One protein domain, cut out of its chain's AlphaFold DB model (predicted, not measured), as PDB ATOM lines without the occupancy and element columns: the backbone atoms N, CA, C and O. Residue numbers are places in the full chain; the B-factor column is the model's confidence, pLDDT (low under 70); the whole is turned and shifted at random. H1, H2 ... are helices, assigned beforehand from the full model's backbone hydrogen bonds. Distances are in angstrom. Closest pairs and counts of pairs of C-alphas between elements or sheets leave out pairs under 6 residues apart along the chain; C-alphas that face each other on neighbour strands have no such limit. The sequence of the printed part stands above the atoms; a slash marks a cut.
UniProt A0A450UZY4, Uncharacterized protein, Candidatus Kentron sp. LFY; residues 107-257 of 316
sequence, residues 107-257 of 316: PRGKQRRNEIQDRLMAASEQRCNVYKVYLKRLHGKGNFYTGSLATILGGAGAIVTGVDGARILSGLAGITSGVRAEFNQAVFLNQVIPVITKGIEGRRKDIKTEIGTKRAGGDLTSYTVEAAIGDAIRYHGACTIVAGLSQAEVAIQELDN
ATOM      1  N   PRO A 107     -44.296 -14.508  52.014       90.88
ATOM      2  CA  PRO A 107     -43.115 -15.164  51.443       90.88
ATOM      3  C   PRO A 107     -42.758 -14.687  50.030       90.88
ATOM      4  O   PRO A 107     -41.576 -14.558  49.710       90.88
ATOM      5  N   ARG A 108     -43.762 -14.351  49.205       90.00
ATOM      6  CA  ARG A 108     -43.550 -13.864  47.835       90.00
ATOM      7  C   ARG A 108     -42.821 -12.523  47.815       90.00
ATOM      8  O   ARG A 108     -41.934 -12.331  46.990       90.00
ATOM      9  N   GLY A 109     -43.136 -11.613  48.737       92.38
ATOM     10  CA  GLY A 109     -42.391 -10.358  48.855       92.38
ATOM     11  C   GLY A 109     -40.966 -10.554  49.344       92.38
ATOM     12  O   GLY A 109     -40.066  -9.902  48.819       92.38
ATOM     13  N   LYS A 110     -40.725 -11.496  50.270       93.56
ATOM     14  CA  LYS A 110     -39.355 -11.841  50.691       93.56
ATOM     15  C   LYS A 110     -38.531 -12.339  49.507       93.56
ATOM     16  O   LYS A 110     -37.410 -11.878  49.307       93.56
ATOM     17  N   GLN A 111     -39.105 -13.243  48.710       93.50
ATOM     18  CA  GLN A 111     -38.480 -13.732  47.487       93.50
ATOM     19  C   GLN A 111     -38.209 -12.577  46.518       93.50
ATOM     20  O   GLN A 111     -37.071 -12.398  46.093       93.50
ATOM     21  N   ARG A 112     -39.215 -11.741  46.234       95.19
ATOM     22  CA  ARG A 112     -39.080 -10.637  45.281       95.19
ATOM     23  C   ARG A 112     -38.026  -9.609  45.701       95.19
ATOM     24  O   ARG A 112     -37.248  -9.156  44.867       95.19
ATOM     25  N   ARG A 113     -37.968  -9.258  46.986       95.69
ATOM     26  CA  ARG A 113     -36.914  -8.400  47.552       95.69
ATOM     27  C   ARG A 113     -35.535  -9.005  47.299       95.69
ATOM     28  O   ARG A 113     -34.635  -8.302  46.846       95.69
ATOM     29  N   ASN A 114     -35.371 -10.293  47.603       95.88
ATOM     30  CA  ASN A 114     -34.093 -10.979  47.439       95.88
ATOM     31  C   ASN A 114     -33.682 -11.031  45.958       95.88
ATOM     32  O   ASN A 114     -32.532 -10.735  45.659       95.88
ATOM     33  N   GLU A 115     -34.617 -11.290  45.038       95.56
ATOM     34  CA  GLU A 115     -34.378 -11.249  43.585       95.56
ATOM     35  C   GLU A 115     -33.897  -9.872  43.110       95.56
ATOM     36  O   GLU A 115     -32.937  -9.781  42.344       95.56
ATOM     37  N   ILE A 116     -34.543  -8.790  43.567       95.56
ATOM     38  CA  ILE A 116     -34.126  -7.418  43.241       95.56
ATOM     39  C   ILE A 116     -32.704  -7.174  43.747       95.56
ATOM     40  O   ILE A 116     -31.847  -6.714  42.993       95.56
ATOM     41  N   GLN A 117     -32.433  -7.520  45.008       96.38
ATOM     42  CA  GLN A 117     -31.119  -7.333  45.611       96.38
ATOM     43  C   GLN A 117     -30.039  -8.168  44.902       96.38
ATOM     44  O   GLN A 117     -28.962  -7.649  44.622       96.38
ATOM     45  N   ASP A 118     -30.326  -9.425  44.557       95.62
ATOM     46  CA  ASP A 118     -29.406 -10.304  43.829       95.62
ATOM     47  C   ASP A 118     -29.082  -9.765  42.438       95.62
ATOM     48  O   ASP A 118     -27.918  -9.762  42.039       95.62
ATOM     49  N   ARG A 119     -30.079  -9.237  41.721       93.88
ATOM     50  CA  ARG A 119     -29.877  -8.632  40.401       93.88
ATOM     51  C   ARG A 119     -28.984  -7.389  40.475       93.88
ATOM     52  O   ARG A 119     -28.032  -7.269  39.704       93.88
ATOM     53  N   LEU A 120     -29.226  -6.509  41.452       92.25
ATOM     54  CA  LEU A 120     -28.376  -5.337  41.698       92.25
ATOM     55  C   LEU A 120     -26.940  -5.747  42.065       92.25
ATOM     56  O   LEU A 120     -25.973  -5.194  41.534       92.25
ATOM     57  N   MET A 121     -26.778  -6.747  42.936       94.38
ATOM     58  CA  MET A 121     -25.464  -7.265  43.324       94.38
ATOM     59  C   MET A 121     -24.735  -7.939  42.152       94.38
ATOM     60  O   MET A 121     -23.525  -7.754  42.015       94.38
ATOM     61  N   ALA A 122     -25.441  -8.665  41.284       91.06
ATOM     62  CA  ALA A 122     -24.870  -9.312  40.104       91.06
ATOM     63  C   ALA A 122     -24.326  -8.289  39.098       91.06
ATOM     64  O   ALA A 122     -23.175  -8.395  38.670       91.06
ATOM     65  N   ALA A 123     -25.092  -7.242  38.787       87.19
ATOM     66  CA  ALA A 123     -24.601  -6.149  37.952       87.19
ATOM     67  C   ALA A 123     -23.470  -5.362  38.624       87.19
ATOM     68  O   ALA A 123     -22.520  -4.940  37.958       87.19
ATOM     69  N   SER A 124     -23.503  -5.214  39.952       88.19
ATOM     70  CA  SER A 124     -22.352  -4.678  40.672       88.19
ATOM     71  C   SER A 124     -21.118  -5.558  40.497       88.19
ATOM     72  O   SER A 124     -20.035  -4.994  40.354       88.19
ATOM     73  N   GLU A 125     -21.227  -6.888  40.553       91.19
ATOM     74  CA  GLU A 125     -20.075  -7.758  40.292       91.19
ATOM     75  C   GLU A 125     -19.615  -7.671  38.851       91.19
ATOM     76  O   GLU A 125     -18.412  -7.741  38.584       91.19
ATOM     77  N   GLN A 126     -20.546  -7.434  37.929       86.00
ATOM     78  CA  GLN A 126     -20.193  -7.215  36.545       86.00
ATOM     79  C   GLN A 126     -19.239  -6.014  36.416       86.00
ATOM     80  O   GLN A 126     -18.094  -6.137  35.968       86.00
ATOM     81  N   ARG A 127     -19.694  -4.858  36.908       82.94
ATOM     82  CA  ARG A 127     -18.944  -3.595  36.897       82.94
ATOM     83  C   ARG A 127     -17.641  -3.698  37.684       82.94
ATOM     84  O   ARG A 127     -16.597  -3.251  37.212       82.94
ATOM     85  N   CYS A 128     -17.678  -4.344  38.848       86.62
ATOM     86  CA  CYS A 128     -16.506  -4.475  39.701       86.62
ATOM     87  C   CYS A 128     -15.405  -5.324  39.059       86.62
ATOM     88  O   CYS A 128     -14.228  -4.984  39.133       86.62
ATOM     89  N   ASN A 129     -15.767  -6.408  38.373       85.88
ATOM     90  CA  ASN A 129     -14.788  -7.227  37.667       85.88
ATOM     91  C   ASN A 129     -14.131  -6.468  36.508       85.88
ATOM     92  O   ASN A 129     -12.910  -6.543  36.365       85.88
ATOM     93  N   VAL A 130     -14.894  -5.676  35.743       81.75
ATOM     94  CA  VAL A 130     -14.320  -4.794  34.710       81.75
ATOM     95  C   VAL A 130     -13.372  -3.772  35.340       81.75
ATOM     96  O   VAL A 130     -12.255  -3.598  34.854       81.75
ATOM     97  N   TYR A 131     -13.761  -3.165  36.462       79.81
ATOM     98  CA  TYR A 131     -12.913  -2.232  37.200       79.81
ATOM     99  C   TYR A 131     -11.611  -2.879  37.698       79.81
ATOM    100  O   TYR A 131     -10.532  -2.340  37.470       79.81
ATOM    101  N   LYS A 132     -11.663  -4.072  38.302       82.19
ATOM    102  CA  LYS A 132     -10.458  -4.805  38.737       82.19
ATOM    103  C   LYS A 132      -9.547  -5.166  37.561       82.19
ATOM    104  O   LYS A 132      -8.326  -5.088  37.683       82.19
ATOM    105  N   VAL A 133     -10.118  -5.550  36.419       77.81
ATOM    106  CA  VAL A 133      -9.360  -5.801  35.184       77.81
ATOM    107  C   VAL A 133      -8.719  -4.513  34.668       77.81
ATOM    108  O   VAL A 133      -7.559  -4.543  34.262       77.81
ATOM    109  N   TYR A 134      -9.426  -3.384  34.728       74.00
ATOM    110  CA  TYR A 134      -8.863  -2.073  34.417       74.00
ATOM    111  C   TYR A 134      -7.683  -1.742  35.340       74.00
ATOM    112  O   TYR A 134      -6.604  -1.451  34.829       74.00
ATOM    113  N   LEU A 135      -7.833  -1.901  36.664       72.25
ATOM    114  CA  LEU A 135      -6.741  -1.707  37.627       72.25
ATOM    115  C   LEU A 135      -5.518  -2.553  37.263       72.25
ATOM    116  O   LEU A 135      -4.419  -2.022  37.175       72.25
ATOM    117  N   LYS A 136      -5.706  -3.842  36.956       71.88
ATOM    118  CA  LYS A 136      -4.623  -4.742  36.525       71.88
ATOM    119  C   LYS A 136      -3.963  -4.321  35.213       71.88
ATOM    120  O   LYS A 136      -2.792  -4.603  35.029       71.88
ATOM    121  N   ARG A 137      -4.670  -3.647  34.301       65.06
ATOM    122  CA  ARG A 137      -4.100  -3.173  33.023       65.06
ATOM    123  C   ARG A 137      -3.317  -1.874  33.154       65.06
ATOM    124  O   ARG A 137      -2.450  -1.628  32.319       65.06
ATOM    125  N   LEU A 138      -3.558  -1.082  34.202       58.50
ATOM    126  CA  LEU A 138      -2.719   0.080  34.525       58.50
ATOM    127  C   LEU A 138      -1.254  -0.313  34.780       58.50
ATOM    128  O   LEU A 138      -0.367   0.520  34.653       58.50
ATOM    129  N   HIS A 139      -0.994  -1.591  35.055       54.34
ATOM    130  CA  HIS A 139       0.342  -2.175  35.131       54.34
ATOM    131  C   HIS A 139       1.109  -2.177  33.792       54.34
ATOM    132  O   HIS A 139       2.322  -1.989  33.791       54.34
ATOM    133  N   GLY A 140       0.421  -2.359  32.656       50.81
ATOM    134  CA  GLY A 140       1.056  -2.599  31.350       50.81
ATOM    135  C   GLY A 140       1.325  -1.352  30.503       50.81
ATOM    136  O   GLY A 140       2.036  -1.435  29.505       50.81
ATOM    137  N   LYS A 141       0.765  -0.193  30.866       46.00
ATOM    138  CA  LYS A 141       0.967   1.076  30.152       46.00
ATOM    139  C   LYS A 141       1.631   2.061  31.106       46.00
ATOM    140  O   LYS A 141       0.955   2.622  31.959       46.00
ATOM    141  N   GLY A 142       2.937   2.288  30.953       46.06
ATOM    142  CA  GLY A 142       3.767   3.158  31.807       46.06
ATOM    143  C   GLY A 142       3.351   4.637  31.914       46.06
ATOM    144  O   GLY A 142       4.067   5.415  32.526       46.06
ATOM    145  N   ASN A 143       2.192   5.028  31.378       47.31
ATOM    146  CA  ASN A 143       1.629   6.378  31.444       47.31
ATOM    147  C   ASN A 143       0.461   6.430  32.432       47.31
ATOM    148  O   ASN A 143      -0.657   6.811  32.083       47.31
ATOM    149  N   PHE A 144       0.691   5.995  33.666       54.06
ATOM    150  CA  PHE A 144      -0.317   6.150  34.701       54.06
ATOM    151  C   PHE A 144      -0.271   7.579  35.262       54.06
ATOM    152  O   PHE A 144       0.797   8.090  35.596       54.06
ATOM    153  N   TYR A 145      -1.435   8.233  35.324       55.62
ATOM    154  CA  TYR A 145      -1.606   9.597  35.833       55.62
ATOM    155  C   TYR A 145      -1.390   9.577  37.353       55.62
ATOM    156  O   TYR A 145      -2.323   9.427  38.143       55.62
ATOM    157  N   THR A 146      -0.126   9.636  37.769       57.59
ATOM    158  CA  THR A 146       0.292   9.492  39.167       57.59
ATOM    159  C   THR A 146      -0.348  10.524  40.087       57.59
ATOM    160  O   THR A 146      -0.626  10.211  41.240       57.59
ATOM    161  N   GLY A 147      -0.679  11.708  39.558       54.91
ATOM    162  CA  GLY A 147      -1.427  12.738  40.274       54.91
ATOM    163  C   GLY A 147      -2.813  12.274  40.732       54.91
ATOM    164  O   GLY A 147      -3.215  12.565  41.857       54.91
ATOM    165  N   SER A 148      -3.522  11.480  39.922       57.25
ATOM    166  CA  SER A 148      -4.847  10.964  40.289       57.25
ATOM    167  C   SER A 148      -4.753   9.924  41.402       57.25
ATOM    168  O   SER A 148      -5.557   9.937  42.328       57.25
ATOM    169  N   LEU A 149      -3.745   9.049  41.360       60.41
ATOM    170  CA  LEU A 149      -3.540   8.073  42.431       60.41
ATOM    171  C   LEU A 149      -3.038   8.719  43.703       60.41
ATOM    172  O   LEU A 149      -3.520   8.367  44.766       60.41
ATOM    173  N   ALA A 150      -2.125   9.679  43.595       61.31
ATOM    174  CA  ALA A 150      -1.669  10.445  44.737       61.31
ATOM    175  C   ALA A 150      -2.827  11.165  45.423       61.31
ATOM    176  O   ALA A 150      -2.929  11.139  46.642       61.31
ATOM    177  N   THR A 151      -3.750  11.725  44.641       62.28
ATOM    178  CA  THR A 151      -4.962  12.357  45.172       62.28
ATOM    179  C   THR A 151      -5.872  11.337  45.859       62.28
ATOM    180  O   THR A 151      -6.327  11.579  46.973       62.28
ATOM    181  N   ILE A 152      -6.102  10.170  45.244       59.28
ATOM    182  CA  ILE A 152      -6.928   9.101  45.834       59.28
ATOM    183  C   ILE A 152      -6.296   8.565  47.122       59.28
ATOM    184  O   ILE A 152      -6.992   8.387  48.115       59.28
ATOM    185  N   LEU A 153      -4.989   8.307  47.113       62.00
ATOM    186  CA  LEU A 153      -4.245   7.789  48.257       62.00
ATOM    187  C   LEU A 153      -4.146   8.825  49.376       62.00
ATOM    188  O   LEU A 153      -4.306   8.469  50.538       62.00
ATOM    189  N   GLY A 154      -3.943  10.099  49.035       58.81
ATOM    190  CA  GLY A 154      -3.907  11.196  50.000       58.81
ATOM    191  C   GLY A 154      -5.275  11.415  50.639       58.81
ATOM    192  O   GLY A 154      -5.379  11.515  51.857       58.81
ATOM    193  N   GLY A 155      -6.341  11.386  49.833       58.97
ATOM    194  CA  GLY A 155      -7.716  11.426  50.328       58.97
ATOM    195  C   GLY A 155      -8.064  10.215  51.196       58.97
ATOM    196  O   GLY A 155      -8.633  10.374  52.270       58.97
ATOM    197  N   ALA A 156      -7.672   9.006  50.786       58.50
ATOM    198  CA  ALA A 156      -7.870   7.795  51.580       58.50
ATOM    199  C   ALA A 156      -7.101   7.849  52.909       58.50
ATOM    200  O   ALA A 156      -7.659   7.495  53.944       58.50
ATOM    201  N   GLY A 157      -5.861   8.348  52.901       56.94
ATOM    202  CA  GLY A 157      -5.059   8.543  54.109       56.94
ATOM    203  C   GLY A 157      -5.663   9.547  55.091       56.94
ATOM    204  O   GLY A 157      -5.463   9.399  56.289       56.94
ATOM    205  N   ALA A 158      -6.441  10.519  54.609       59.31
ATOM    206  CA  ALA A 158      -7.147  11.481  55.456       59.31
ATOM    207  C   ALA A 158      -8.436  10.923  56.093       59.31
ATOM    208  O   ALA A 158      -8.901  11.459  57.094       59.31
ATOM    209  N   ILE A 159      -9.031   9.880  55.505       51.22
ATOM    210  CA  ILE A 159     -10.305   9.289  55.959       51.22
ATOM    211  C   ILE A 159     -10.065   8.073  56.860       51.22
ATOM    212  O   ILE A 159     -10.878   7.761  57.729       51.22
ATOM    213  N   VAL A 160      -8.955   7.373  56.648       60.28
ATOM    214  CA  VAL A 160      -8.574   6.212  57.441       60.28
ATOM    215  C   VAL A 160      -8.309   6.602  58.899       60.28
ATOM    216  O   VAL A 160      -7.554   7.524  59.190       60.28
ATOM    217  N   THR A 161      -8.936   5.872  59.822       50.59
ATOM    218  CA  THR A 161      -8.899   6.152  61.265       50.59
ATOM    219  C   THR A 161      -7.666   5.585  61.970       50.59
ATOM    220  O   THR A 161      -7.346   6.024  63.074       50.59
ATOM    221  N   GLY A 162      -6.971   4.613  61.372       54.06
ATOM    222  CA  GLY A 162      -5.744   4.048  61.927       54.06
ATOM    223  C   GLY A 162      -4.525   4.912  61.612       54.06
ATOM    224  O   GLY A 162      -4.269   5.249  60.456       54.06
ATOM    225  N   VAL A 163      -3.731   5.243  62.638       53.25
ATOM    226  CA  VAL A 163      -2.520   6.080  62.500       53.25
ATOM    227  C   VAL A 163      -1.545   5.487  61.478       53.25
ATOM    228  O   VAL A 163      -0.964   6.218  60.674       53.25
ATOM    229  N   ASP A 164      -1.390   4.166  61.473       48.75
ATOM    230  CA  ASP A 164      -0.454   3.483  60.584       48.75
ATOM    231  C   ASP A 164      -0.980   3.371  59.152       48.75
ATOM    232  O   ASP A 164      -0.226   3.609  58.207       48.75
ATOM    233  N   GLY A 165      -2.277   3.109  58.966       48.81
ATOM    234  CA  GLY A 165      -2.902   3.124  57.644       48.81
ATOM    235  C   GLY A 165      -2.855   4.509  57.014       48.81
ATOM    236  O   GLY A 165      -2.400   4.646  55.879       48.81
ATOM    237  N   ALA A 166      -3.215   5.546  57.772       53.75
ATOM    238  CA  ALA A 166      -3.155   6.939  57.338       53.75
ATOM    239  C   ALA A 166      -1.734   7.353  56.922       53.75
ATOM    240  O   ALA A 166      -1.553   7.994  55.882       53.75
ATOM    241  N   ARG A 167      -0.707   6.942  57.681       56.75
ATOM    242  CA  ARG A 167       0.709   7.193  57.358       56.75
ATOM    243  C   ARG A 167       1.180   6.436  56.128       56.75
ATOM    244  O   ARG A 167       1.859   7.028  55.292       56.75
ATOM    245  N   ILE A 168       0.814   5.163  55.991       54.59
ATOM    246  CA  ILE A 168       1.146   4.368  54.805       54.59
ATOM    247  C   ILE A 168       0.486   5.000  53.583       54.59
ATOM    248  O   ILE A 168       1.171   5.303  52.617       54.59
ATOM    249  N   LEU A 169      -0.813   5.283  53.634       57.50
ATOM    250  CA  LEU A 169      -1.577   5.873  52.534       57.50
ATOM    251  C   LEU A 169      -1.063   7.256  52.133       57.50
ATOM    252  O   LEU A 169      -0.864   7.510  50.948       57.50
ATOM    253  N   SER A 170      -0.759   8.109  53.111       62.16
ATOM    254  CA  SER A 170      -0.156   9.425  52.870       62.16
ATOM    255  C   SER A 170       1.276   9.310  52.336       62.16
ATOM    256  O   SER A 170       1.669  10.069  51.453       62.16
ATOM    257  N   GLY A 171       2.049   8.325  52.799       57.72
ATOM    258  CA  GLY A 171       3.378   8.015  52.270       57.72
ATOM    259  C   GLY A 171       3.320   7.516  50.826       57.72
ATOM    260  O   GLY A 171       4.082   7.972  49.977       57.72
ATOM    261  N   LEU A 172       2.359   6.648  50.507       58.19
ATOM    262  CA  LEU A 172       2.104   6.183  49.146       58.19
ATOM    263  C   LEU A 172       1.612   7.330  48.247       58.19
ATOM    264  O   LEU A 172       2.010   7.408  47.085       58.19
ATOM    265  N   ALA A 173       0.801   8.250  48.777       62.44
ATOM    266  CA  ALA A 173       0.388   9.474  48.097       62.44
ATOM    267  C   ALA A 173       1.581  10.389  47.782       62.44
ATOM    268  O   ALA A 173       1.690  10.905  46.672       62.44
ATOM    269  N   GLY A 174       2.514  10.540  48.725       57.34
ATOM    270  CA  GLY A 174       3.764  11.279  48.537       57.34
ATOM    271  C   GLY A 174       4.682  10.637  47.495       57.34
ATOM    272  O   GLY A 174       5.201  11.325  46.622       57.34
ATOM    273  N   ILE A 175       4.827   9.308  47.511       56.50
ATOM    274  CA  ILE A 175       5.628   8.568  46.517       56.50
ATOM    275  C   ILE A 175       5.018   8.698  45.119       56.50
ATOM    276  O   ILE A 175       5.730   8.907  44.138       56.50
ATOM    277  N   THR A 176       3.695   8.594  45.020       57.78
ATOM    278  CA  THR A 176       2.996   8.704  43.736       57.78
ATOM    279  C   THR A 176       2.987  10.147  43.219       57.78
ATOM    280  O   THR A 176       3.196  10.349  42.031       57.78
ATOM    281  N   SER A 177       2.850  11.169  44.070       58.69
ATOM    282  CA  SER A 177       2.902  12.582  43.637       58.69
ATOM    283  C   SER A 177       4.317  13.121  43.407       58.69
ATOM    284  O   SER A 177       4.485  14.036  42.602       58.69
ATOM    285  N   GLY A 178       5.323  12.589  44.107       48.94
ATOM    286  CA  GLY A 178       6.637  13.223  44.250       48.94
ATOM    287  C   GLY A 178       7.728  12.772  43.280       48.94
ATOM    288  O   GLY A 178       8.670  13.530  43.049       48.94
ATOM    289  N   VAL A 179       7.654  11.577  42.683       50.69
ATOM    290  CA  VAL A 179       8.803  11.052  41.923       50.69
ATOM    291  C   VAL A 179       8.684  11.329  40.425       50.69
ATOM    292  O   VAL A 179       8.097  10.566  39.660       50.69
ATOM    293  N   ARG A 180       9.304  12.426  39.986       43.78
ATOM    294  CA  ARG A 180       9.607  12.677  38.571       43.78
ATOM    295  C   ARG A 180      10.642  11.640  38.080       43.78
ATOM    296  O   ARG A 180      11.736  11.544  38.621       43.78
ATOM    297  N   ALA A 181      10.277  10.899  37.035       42.81
ATOM    298  CA  ALA A 181      11.123  10.208  36.045       42.81
ATOM    299  C   ALA A 181      12.005   8.983  36.407       42.81
ATOM    300  O   ALA A 181      12.310   8.243  35.478       42.81
ATOM    301  N   GLU A 182      12.387   8.688  37.658       41.88
ATOM    302  CA  GLU A 182      13.321   7.554  37.909       41.88
ATOM    303  C   GLU A 182      12.719   6.284  38.530       41.88
ATOM    304  O   GLU A 182      13.318   5.213  38.440       41.88
ATOM    305  N   PHE A 183      11.536   6.349  39.142       46.19
ATOM    306  CA  PHE A 183      10.906   5.154  39.704       46.19
ATOM    307  C   PHE A 183      10.157   4.381  38.620       46.19
ATOM    308  O   PHE A 183       9.270   4.920  37.961       46.19
ATOM    309  N   ASN A 184      10.459   3.087  38.476       52.16
ATOM    310  CA  ASN A 184       9.686   2.201  37.605       52.16
ATOM    311  C   ASN A 184       8.297   1.995  38.227       52.16
ATOM    312  O   ASN A 184       8.056   1.099  39.037       52.16
ATOM    313  N   GLN A 185       7.389   2.889  37.864       51.94
ATOM    314  CA  GLN A 185       5.998   2.976  38.289       51.94
ATOM    315  C   GLN A 185       5.245   1.647  38.118       51.94
ATOM    316  O   GLN A 185       4.366   1.314  38.914       51.94
ATOM    317  N   ALA A 186       5.663   0.836  37.142       53.09
ATOM    318  CA  ALA A 186       5.169  -0.517  36.920       53.09
ATOM    319  C   ALA A 186       5.446  -1.469  38.101       53.09
ATOM    320  O   ALA A 186       4.615  -2.323  38.405       53.09
ATOM    321  N   VAL A 187       6.571  -1.319  38.810       52.06
ATOM    322  CA  VAL A 187       6.945  -2.190  39.940       52.06
ATOM    323  C   VAL A 187       6.132  -1.874  41.196       52.06
ATOM    324  O   VAL A 187       5.714  -2.786  41.904       52.06
ATOM    325  N   PHE A 188       5.828  -0.599  41.445       56.72
ATOM    326  CA  PHE A 188       4.955  -0.204  42.551       56.72
ATOM    327  C   PHE A 188       3.509  -0.671  42.328       56.72
ATOM    328  O   PHE A 188       2.902  -1.305  43.195       56.72
ATOM    329  N   LEU A 189       2.972  -0.426  41.128       58.53
ATOM    330  CA  LEU A 189       1.619  -0.848  40.758       58.53
ATOM    331  C   LEU A 189       1.459  -2.375  40.806       58.53
ATOM    332  O   LEU A 189       0.427  -2.862  41.268       58.53
ATOM    333  N   ASN A 190       2.504  -3.121  40.433       60.59
ATOM    334  CA  ASN A 190       2.574  -4.581  40.557       60.59
ATOM    335  C   ASN A 190       2.259  -5.104  41.961       60.59
ATOM    336  O   ASN A 190       1.704  -6.189  42.100       60.59
ATOM    337  N   GLN A 191       2.618  -4.347  42.996       61.38
ATOM    338  CA  GLN A 191       2.441  -4.766  44.387       61.38
ATOM    339  C   GLN A 191       1.159  -4.196  44.999       61.38
ATOM    340  O   GLN A 191       0.480  -4.878  45.764       61.38
ATOM    341  N   VAL A 192       0.773  -2.974  44.621       65.56
ATOM    342  CA  VAL A 192      -0.398  -2.297  45.192       65.56
ATOM    343  C   VAL A 192      -1.716  -2.780  44.584       65.56
ATOM    344  O   VAL A 192      -2.692  -2.958  45.312       65.56
ATOM    345  N   ILE A 193      -1.768  -3.061  43.279       71.38
ATOM    346  CA  ILE A 193      -3.003  -3.533  42.629       71.38
ATOM    347  C   ILE A 193      -3.507  -4.856  43.246       71.38
ATOM    348  O   ILE A 193      -4.705  -4.941  43.538       71.38
ATOM    349  N   PRO A 194      -2.667  -5.883  43.500       77.75
ATOM    350  CA  PRO A 194      -3.100  -7.094  44.200       77.75
ATOM    351  C   PRO A 194      -3.651  -6.832  45.604       77.75
ATOM    352  O   PRO A 194      -4.632  -7.459  45.992       77.75
ATOM    353  N   VAL A 195      -3.059  -5.899  46.355       76.00
ATOM    354  CA  VAL A 195      -3.530  -5.532  47.701       76.00
ATOM    355  C   VAL A 195      -4.901  -4.860  47.625       76.00
ATOM    356  O   VAL A 195      -5.830  -5.300  48.297       76.00
ATOM    357  N   ILE A 196      -5.063  -3.869  46.744       75.75
ATOM    358  CA  ILE A 196      -6.343  -3.177  46.528       75.75
ATOM    359  C   ILE A 196      -7.427  -4.166  46.102       75.75
ATOM    360  O   ILE A 196      -8.522  -4.172  46.655       75.75
ATOM    361  N   THR A 197      -7.134  -5.004  45.106       83.75
ATOM    362  CA  THR A 197      -8.116  -5.951  44.564       83.75
ATOM    363  C   THR A 197      -8.528  -6.998  45.600       83.75
ATOM    364  O   THR A 197      -9.723  -7.262  45.721       83.75
ATOM    365  N   LYS A 198      -7.588  -7.515  46.408       84.12
ATOM    366  CA  LYS A 198      -7.899  -8.387  47.554       84.12
ATOM    367  C   LYS A 198      -8.720  -7.675  48.626       84.12
ATOM    368  O   LYS A 198      -9.660  -8.264  49.146       84.12
ATOM    369  N   GLY A 199      -8.403  -6.422  48.941       83.12
ATOM    370  CA  GLY A 199      -9.168  -5.634  49.904       83.12
ATOM    371  C   GLY A 199     -10.605  -5.372  49.443       83.12
ATOM    372  O   GLY A 199     -11.540  -5.553  50.217       83.12
ATOM    373  N   ILE A 200     -10.808  -5.047  48.158       86.81
ATOM    374  CA  ILE A 200     -12.147  -4.918  47.557       86.81
ATOM    375  C   ILE A 200     -12.924  -6.229  47.720       86.81
ATOM    376  O   ILE A 200     -14.085  -6.220  48.126       86.81
ATOM    377  N   GLU A 201     -12.295  -7.361  47.399       93.06
ATOM    378  CA  GLU A 201     -12.913  -8.686  47.521       93.06
ATOM    379  C   GLU A 201     -13.254  -9.030  48.975       93.06
ATOM    380  O   GLU A 201     -14.362  -9.500  49.231       93.06
ATOM    381  N   GLY A 202     -12.357  -8.733  49.919       91.12
ATOM    382  CA  GLY A 202     -12.590  -8.893  51.354       91.12
ATOM    383  C   GLY A 202     -13.798  -8.087  51.824       91.12
ATOM    384  O   GLY A 202     -14.775  -8.660  52.297       91.12
ATOM    385  N   ARG A 203     -13.810  -6.773  51.567       90.19
ATOM    386  CA  ARG A 203     -14.909  -5.900  52.000       90.19
ATOM    387  C   ARG A 203     -16.248  -6.310  51.394       90.19
ATOM    388  O   ARG A 203     -17.274  -6.316  52.070       90.19
ATOM    389  N   ARG A 204     -16.259  -6.662  50.104       95.62
ATOM    390  CA  ARG A 204     -17.465  -7.149  49.419       95.62
ATOM    391  C   ARG A 204     -17.945  -8.473  50.016       95.62
ATOM    392  O   ARG A 204     -19.152  -8.653  50.168       95.62
ATOM    393  N   LYS A 205     -17.037  -9.382  50.381       96.31
ATOM    394  CA  LYS A 205     -17.375 -10.645  51.053       96.31
ATOM    395  C   LYS A 205     -18.023 -10.403  52.420       96.31
ATOM    396  O   LYS A 205     -19.040 -11.037  52.707       96.31
ATOM    397  N   ASP A 206     -17.499  -9.469  53.208       94.56
ATOM    398  CA  ASP A 206     -18.050  -9.123  54.525       94.56
ATOM    399  C   ASP A 206     -19.478  -8.588  54.389       94.56
ATOM    400  O   ASP A 206     -20.417  -9.135  54.968       94.56
ATOM    401  N   ILE A 207     -19.680  -7.615  53.492       96.00
ATOM    402  CA  ILE A 207     -21.007  -7.058  53.190       96.00
ATOM    403  C   ILE A 207     -21.971  -8.149  52.700       96.00
ATOM    404  O   ILE A 207     -23.126  -8.194  53.120       96.00
ATOM    405  N   LYS A 208     -21.517  -9.055  51.825       96.69
ATOM    406  CA  LYS A 208     -22.343 -10.167  51.329       96.69
ATOM    407  C   LYS A 208     -22.764 -11.112  52.457       96.69
ATOM    408  O   LYS A 208     -23.884 -11.619  52.435       96.69
ATOM    409  N   THR A 209     -21.891 -11.329  53.436       96.81
ATOM    410  CA  THR A 209     -22.176 -12.154  54.615       96.81
ATOM    411  C   THR A 209     -23.221 -11.480  55.502       96.81
ATOM    412  O   THR A 209     -24.223 -12.104  55.842       96.81
ATOM    413  N   GLU A 210     -23.059 -10.183  55.782       95.81
ATOM    414  CA  GLU A 210     -24.048  -9.383  56.516       95.81
ATOM    415  C   GLU A 210     -25.429  -9.413  55.841       95.81
ATOM    416  O   GLU A 210     -26.443  -9.624  56.508       95.81
ATOM    417  N   ILE A 211     -25.476  -9.246  54.513       96.94
ATOM    418  CA  ILE A 211     -26.715  -9.340  53.724       96.94
ATOM    419  C   ILE A 211     -27.359 -10.719  53.893       96.94
ATOM    420  O   ILE A 211     -28.567 -10.809  54.108       96.94
ATOM    421  N   GLY A 212     -26.568 -11.795  53.828       95.81
ATOM    422  CA  GLY A 212     -27.047 -13.160  54.046       95.81
ATOM    423  C   GLY A 212     -27.721 -13.334  55.410       95.81
ATOM    424  O   GLY A 212     -28.835 -13.854  55.483       95.81
ATOM    425  N   THR A 213     -27.100 -12.817  56.473       94.94
ATOM    426  CA  THR A 213     -27.656 -12.848  57.833       94.94
ATOM    427  C   THR A 213     -28.966 -12.065  57.933       94.94
ATOM    428  O   THR A 213     -29.958 -12.586  58.447       94.94
ATOM    429  N   LYS A 214     -29.019 -10.845  57.376       94.50
ATOM    430  CA  LYS A 214     -30.243 -10.020  57.358       94.50
ATOM    431  C   LYS A 214     -31.381 -10.694  56.591       94.50
ATOM    432  O   LYS A 214     -32.525 -10.662  57.036       94.50
ATOM    433  N   ARG A 215     -31.083 -11.355  55.466       93.56
ATOM    434  CA  ARG A 215     -32.080 -12.113  54.688       93.56
ATOM    435  C   ARG A 215     -32.656 -13.293  55.460       93.56
ATOM    436  O   ARG A 215     -33.856 -13.535  55.352       93.56
ATOM    437  N   ALA A 216     -31.812 -14.033  56.179       87.06
ATOM    438  CA  ALA A 216     -32.220 -15.226  56.915       87.06
ATOM    439  C   ALA A 216     -33.131 -14.885  58.106       87.06
ATOM    440  O   ALA A 216     -34.123 -15.575  58.329       87.06
ATOM    441  N   GLY A 217     -32.819 -13.809  58.835       75.38
ATOM    442  CA  GLY A 217     -33.599 -13.375  59.999       75.38
ATOM    443  C   GLY A 217     -34.767 -12.432  59.686       75.38
ATOM    444  O   GLY A 217     -35.693 -12.336  60.485       75.38
ATOM    445  N   GLY A 218     -34.740 -11.735  58.546       80.19
ATOM    446  CA  GLY A 218     -35.633 -10.610  58.264       80.19
ATOM    447  C   GLY A 218     -36.920 -10.962  57.510       80.19
ATOM    448  O   GLY A 218     -36.918 -11.508  56.397       80.19
ATOM    449  N   ASP A 219     -38.061 -10.571  58.071       84.69
ATOM    450  CA  ASP A 219     -39.303 -10.394  57.314       84.69
ATOM    451  C   ASP A 219     -39.323  -9.060  56.544       84.69
ATOM    452  O   ASP A 219     -38.309  -8.376  56.449       84.69
ATOM    453  N   LEU A 220     -40.434  -8.737  55.879       86.12
ATOM    454  CA  LEU A 220     -40.523  -7.517  55.064       86.12
ATOM    455  C   LEU A 220     -40.681  -6.240  55.893       86.12
ATOM    456  O   LEU A 220     -40.563  -5.161  55.327       86.12
ATOM    457  N   THR A 221     -40.941  -6.351  57.197       86.50
ATOM    458  CA  THR A 221     -41.044  -5.205  58.109       86.50
ATOM    459  C   THR A 221     -39.696  -4.917  58.770       86.50
ATOM    460  O   THR A 221     -39.281  -3.766  58.825       86.50
ATOM    461  N   SER A 222     -38.974  -5.954  59.206       89.81
ATOM    462  CA  SER A 222     -37.628  -5.848  59.793       89.81
ATOM    463  C   SER A 222     -36.516  -5.694  58.752       89.81
ATOM    464  O   SER A 222     -35.502  -5.055  59.024       89.81
ATOM    465  N   TYR A 223     -36.697  -6.253  57.551       94.56
ATOM    466  CA  TYR A 223     -35.770  -6.100  56.433       94.56
ATOM    467  C   TYR A 223     -36.524  -5.770  55.143       94.56
ATOM    468  O   TYR A 223     -36.875  -6.643  54.340       94.56
ATOM    469  N   THR A 224     -36.805  -4.484  54.964       94.88
ATOM    470  CA  THR A 224     -37.620  -3.976  53.858       94.88
ATOM    471  C   THR A 224     -36.897  -4.067  52.507       94.88
ATOM    472  O   THR A 224     -35.707  -4.396  52.422       94.88
ATOM    473  N   VAL A 225     -37.614  -3.785  51.412       95.44
ATOM    474  CA  VAL A 225     -37.010  -3.772  50.070       95.44
ATOM    475  C   VAL A 225     -36.031  -2.613  49.893       95.44
ATOM    476  O   VAL A 225     -34.972  -2.792  49.296       95.44
ATOM    477  N   GLU A 226     -36.325  -1.468  50.499       93.88
ATOM    478  CA  GLU A 226     -35.472  -0.285  50.575       93.88
ATOM    479  C   GLU A 226     -34.157  -0.618  51.282       93.88
ATOM    480  O   GLU A 226     -33.083  -0.328  50.755       93.88
ATOM    481  N   ALA A 227     -34.223  -1.295  52.436       94.94
ATOM    482  CA  ALA A 227     -33.037  -1.719  53.177       94.94
ATOM    483  C   ALA A 227     -32.169  -2.683  52.352       94.94
ATOM    484  O   ALA A 227     -30.945  -2.552  52.316       94.94
ATOM    485  N   ALA A 228     -32.798  -3.618  51.634       95.88
ATOM    486  CA  ALA A 228     -32.096  -4.544  50.752       95.88
ATOM    487  C   ALA A 228     -31.423  -3.834  49.559       95.88
ATOM    488  O   ALA A 228     -30.275  -4.142  49.227       95.88
ATOM    489  N   ILE A 229     -32.096  -2.859  48.940       94.56
ATOM    490  CA  ILE A 229     -31.527  -2.027  47.870       94.56
ATOM    491  C   ILE A 229     -30.358  -1.190  48.402       94.56
ATOM    492  O   ILE A 229     -29.296  -1.175  47.783       94.56
ATOM    493  N   GLY A 230     -30.510  -0.560  49.570       91.25
ATOM    494  CA  GLY A 230     -29.439   0.192  50.228       91.25
ATOM    495  C   GLY A 230     -28.206  -0.670  50.505       91.25
ATOM    496  O   GLY A 230     -27.080  -0.263  50.221       91.25
ATOM    497  N   ASP A 231     -28.405  -1.908  50.963       96.12
ATOM    498  CA  ASP A 231     -27.320  -2.876  51.131       96.12
ATOM    499  C   ASP A 231     -26.642  -3.247  49.796       96.12
ATOM    500  O   ASP A 231     -25.416  -3.368  49.752       96.12
ATOM    501  N   ALA A 232     -27.391  -3.388  48.694       93.88
ATOM    502  CA  ALA A 232     -26.809  -3.630  47.368       93.88
ATOM    503  C   ALA A 232     -26.003  -2.425  46.852       93.88
ATOM    504  O   ALA A 232     -24.937  -2.607  46.259       93.88
ATOM    505  N   ILE A 233     -26.465  -1.198  47.115       89.06
ATOM    506  CA  ILE A 233     -25.726   0.036  46.805       89.06
ATOM    507  C   ILE A 233     -24.439   0.097  47.633       89.06
ATOM    508  O   ILE A 233     -23.370   0.351  47.081       89.06
ATOM    509  N   ARG A 234     -24.500  -0.213  48.935       91.12
ATOM    510  CA  ARG A 234     -23.316  -0.287  49.805       91.12
ATOM    511  C   ARG A 234     -22.323  -1.342  49.320       91.12
ATOM    512  O   ARG A 234     -21.123  -1.085  49.264       91.12
ATOM    513  N   TYR A 235     -22.820  -2.515  48.929       94.06
ATOM    514  CA  TYR A 235     -22.011  -3.560  48.312       94.06
ATOM    515  C   TYR A 235     -21.322  -3.047  47.042       94.06
ATOM    516  O   TYR A 235     -20.115  -3.234  46.894       94.06
ATOM    517  N   HIS A 236     -22.042  -2.341  46.162       90.19
ATOM    518  CA  HIS A 236     -21.469  -1.705  44.975       90.19
ATOM    519  C   HIS A 236     -20.390  -0.669  45.309       90.19
ATOM    520  O   HIS A 236     -19.292  -0.749  44.759       90.19
ATOM    521  N   GLY A 237     -20.656   0.223  46.266       82.00
ATOM    522  CA  GLY A 237     -19.719   1.252  46.728       82.00
ATOM    523  C   GLY A 237     -18.427   0.701  47.347       82.00
ATOM    524  O   GLY A 237     -17.407   1.386  47.357       82.00
ATOM    525  N   ALA A 238     -18.417  -0.560  47.791       88.56
ATOM    526  CA  ALA A 238     -17.196  -1.234  48.231       88.56
ATOM    527  C   ALA A 238     -16.240  -1.607  47.080       88.56
ATOM    528  O   ALA A 238     -15.100  -1.989  47.336       88.56
ATOM    529  N   CYS A 239     -16.660  -1.498  45.814       86.88
ATOM    530  CA  CYS A 239     -15.773  -1.689  44.669       86.88
ATOM    531  C   CYS A 239     -15.036  -0.402  44.281       86.88
ATOM    532  O   CYS A 239     -15.209   0.140  43.191       86.88
ATOM    533  N   THR A 240     -14.200   0.095  45.186       78.56
ATOM    534  CA  THR A 240     -13.385   1.295  44.975       78.56
ATOM    535  C   THR A 240     -11.975   1.070  45.511       78.56
ATOM    536  O   THR A 240     -11.772   0.257  46.413       78.56
ATOM    537  N   ILE A 241     -10.986   1.799  44.980       70.50
ATOM    538  CA  ILE A 241      -9.615   1.774  45.518       70.50
ATOM    539  C   ILE A 241      -9.609   2.103  47.017       70.50
ATOM    540  O   ILE A 241      -8.948   1.411  47.782       70.50
ATOM    541  N   VAL A 242     -10.377   3.115  47.436       68.62
ATOM    542  CA  VAL A 242     -10.434   3.573  48.834       68.62
ATOM    543  C   VAL A 242     -10.948   2.469  49.757       68.62
ATOM    544  O   VAL A 242     -10.287   2.141  50.739       68.62
ATOM    545  N   ALA A 243     -12.078   1.838  49.415       73.00
ATOM    546  CA  ALA A 243     -12.619   0.731  50.200       73.00
ATOM    547  C   ALA A 243     -11.666  -0.475  50.228       73.00
ATOM    548  O   ALA A 243     -11.510  -1.113  51.267       73.00
ATOM    549  N   GLY A 244     -10.992  -0.762  49.109       73.44
ATOM    550  CA  GLY A 244      -9.990  -1.822  49.042       73.44
ATOM    551  C   GLY A 244      -8.791  -1.579  49.951       73.44
ATOM    552  O   GLY A 244      -8.354  -2.482  50.654       73.44
ATOM    553  N   LEU A 245      -8.271  -0.355  49.970       69.50
ATOM    554  CA  LEU A 245      -7.135   0.003  50.814       69.50
ATOM    555  C   LEU A 245      -7.496   0.016  52.298       69.50
ATOM    556  O   LEU A 245      -6.750  -0.538  53.097       69.50
ATOM    557  N   SER A 246      -8.654   0.580  52.649       68.56
ATOM    558  CA  SER A 246      -9.145   0.578  54.029       68.56
ATOM    559  C   SER A 246      -9.344  -0.849  54.556       68.56
ATOM    560  O   SER A 246      -8.935  -1.157  55.668       68.56
ATOM    561  N   GLN A 247      -9.876  -1.768  53.744       77.56
ATOM    562  CA  GLN A 247      -9.984  -3.172  54.153       77.56
ATOM    563  C   GLN A 247      -8.614  -3.852  54.291       77.56
ATOM    564  O   GLN A 247      -8.415  -4.671  55.187       77.56
ATOM    565  N   ALA A 248      -7.672  -3.547  53.396       68.88
ATOM    566  CA  ALA A 248      -6.326  -4.105  53.471       68.88
ATOM    567  C   ALA A 248      -5.601  -3.675  54.756       68.88
ATOM    568  O   ALA A 248      -4.852  -4.465  55.318       68.88
ATOM    569  N   GLU A 249      -5.847  -2.458  55.235       61.94
ATOM    570  CA  GLU A 249      -5.353  -1.976  56.524       61.94
ATOM    571  C   GLU A 249      -5.974  -2.728  57.703       61.94
ATOM    572  O   GLU A 249      -5.234  -3.181  58.571       61.94
ATOM    573  N   VAL A 250      -7.300  -2.898  57.733       65.38
ATOM    574  CA  VAL A 250      -7.972  -3.651  58.810       65.38
ATOM    575  C   VAL A 250      -7.391  -5.062  58.911       65.38
ATOM    576  O   VAL A 250      -7.040  -5.508  59.996       65.38
ATOM    577  N   ALA A 251      -7.158  -5.722  57.772       64.88
ATOM    578  CA  ALA A 251      -6.512  -7.033  57.738       64.88
ATOM    579  C   ALA A 251      -5.051  -7.025  58.240       64.88
ATOM    580  O   ALA A 251      -4.542  -8.067  58.645       64.88
ATOM    581  N   ILE A 252      -4.359  -5.881  58.200       59.28
ATOM    582  CA  ILE A 252      -3.024  -5.703  58.794       59.28
ATOM    583  C   ILE A 252      -3.128  -5.440  60.304       59.28
ATOM    584  O   ILE A 252      -2.256  -5.882  61.044       59.28
ATOM    585  N   GLN A 253      -4.175  -4.748  60.762       56.41
ATOM    586  CA  GLN A 253      -4.410  -4.434  62.176       56.41
ATOM    587  C   GLN A 253      -4.925  -5.634  62.981       56.41
ATOM    588  O   GLN A 253      -4.497  -5.821  64.113       56.41
ATOM    589  N   GLU A 254      -5.799  -6.466  62.402       55.38
ATOM    590  CA  GLU A 254      -6.321  -7.694  63.032       55.38
ATOM    591  C   GLU A 254      -5.246  -8.781  63.217       55.38
ATOM    592  O   GLU A 254      -5.418  -9.718  63.997       55.38
ATOM    593  N   LEU A 255      -4.107  -8.649  62.531       54.72
ATOM    594  CA  LEU A 255      -2.873  -9.357  62.863       54.72
ATOM    595  C   LEU A 255      -2.207  -8.623  64.041       54.72
ATOM    596  O   LEU A 255      -1.259  -7.869  63.843       54.72
ATOM    597  N   ASP A 256      -2.757  -8.808  65.244       43.34
ATOM    598  CA  ASP A 256      -2.370  -8.145  66.500       43.34
ATOM    599  C   ASP A 256      -0.871  -7.811  66.610       43.34
ATOM    600  O   ASP A 256      -0.018  -8.696  66.514       43.34
ATOM    601  N   ASN A 257      -0.579  -6.522  66.849       46.34
ATOM    602  CA  ASN A 257       0.752  -5.911  66.906       46.34
ATOM    603  C   ASN A 257       1.718  -6.506  65.869       46.34
ATOM    604  O   ASN A 257       2.527  -7.377  66.221       46.34
TER     605      ASN A 257
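What this domain is: This is residues 107 to 257 of the 316 residues of an uncharacterized protein of Candidatus Kentron sp. LFY (UniProt A0A450UZY4). What shape is this? Two long helices, H1 and H4, run side by side in opposite directions, and the shorter H5 joins them toward one end, an up-and-down bundle in which each helix runs against the one before it. Toward the other end the hairpin of H2 and H3 forms a head with H6, which crosses H4. What is it built of? The 151 printed residues hold six named helices, H1 to H6 in chain order, and no named strand: all helix. The outline is elongated, 62 by 35 by 21 A, and only just loose, close to compact, with a radius of gyration of the C-alphas of 18.2 A.

How they stand to each other: What does H1, residues 107 to 137, touch? It touches H5, residues 225 to 237, at a shallow tilt of 9 degrees, the same way, with the closest C-alphas, of Arg 113 and Val 225, 5.3 A apart. It touches H4, residues 185 to 217, at a shallow tilt of 4 degrees, opposite ways, closest at the C-alphas of Lys 132 and Thr 197, 6.4 A. How does the head join? H2, residues 146 to 159, and H3, residues 163 to 178, form a hairpin, the closest C-alphas, of Ala 150 and Ala 173, 4.1 A apart. H6, residues 241 to 253, touches residues 195 to 203 alone of H4, the hub, about perpendicular at 83 degrees, with the closest C-alphas, of Gly 199 and Gly 244, 4.0 A apart. Are the helix backbones whole? Every O i to N i+4 pair is within hydrogen-bond range in H1, H2, H3, H5 and H6, and 26 of 29 in H4.

Where its parts are: Where are the anchors? H1 begins at C-alpha 107 (-43.115, -15.164, 51.443), and H6 ends at C-alpha 253 (-4.410, -4.434, 62.176). How long are the longer helices? H1 measures 44.8 A and H4 48.0 A from first to last C-alpha, H4 with a kink of 27 degrees near residue 192.

The domain as a whole: How far does it reach? The two C-alphas farthest apart, of Pro 107 and Glu 182, are 62.3 A apart, and the printed part has no cut and no long link. Where is confidence low? The pLDDT is under 70 at residues 137 to 192, 242, 245 to 246 and 248 to 257.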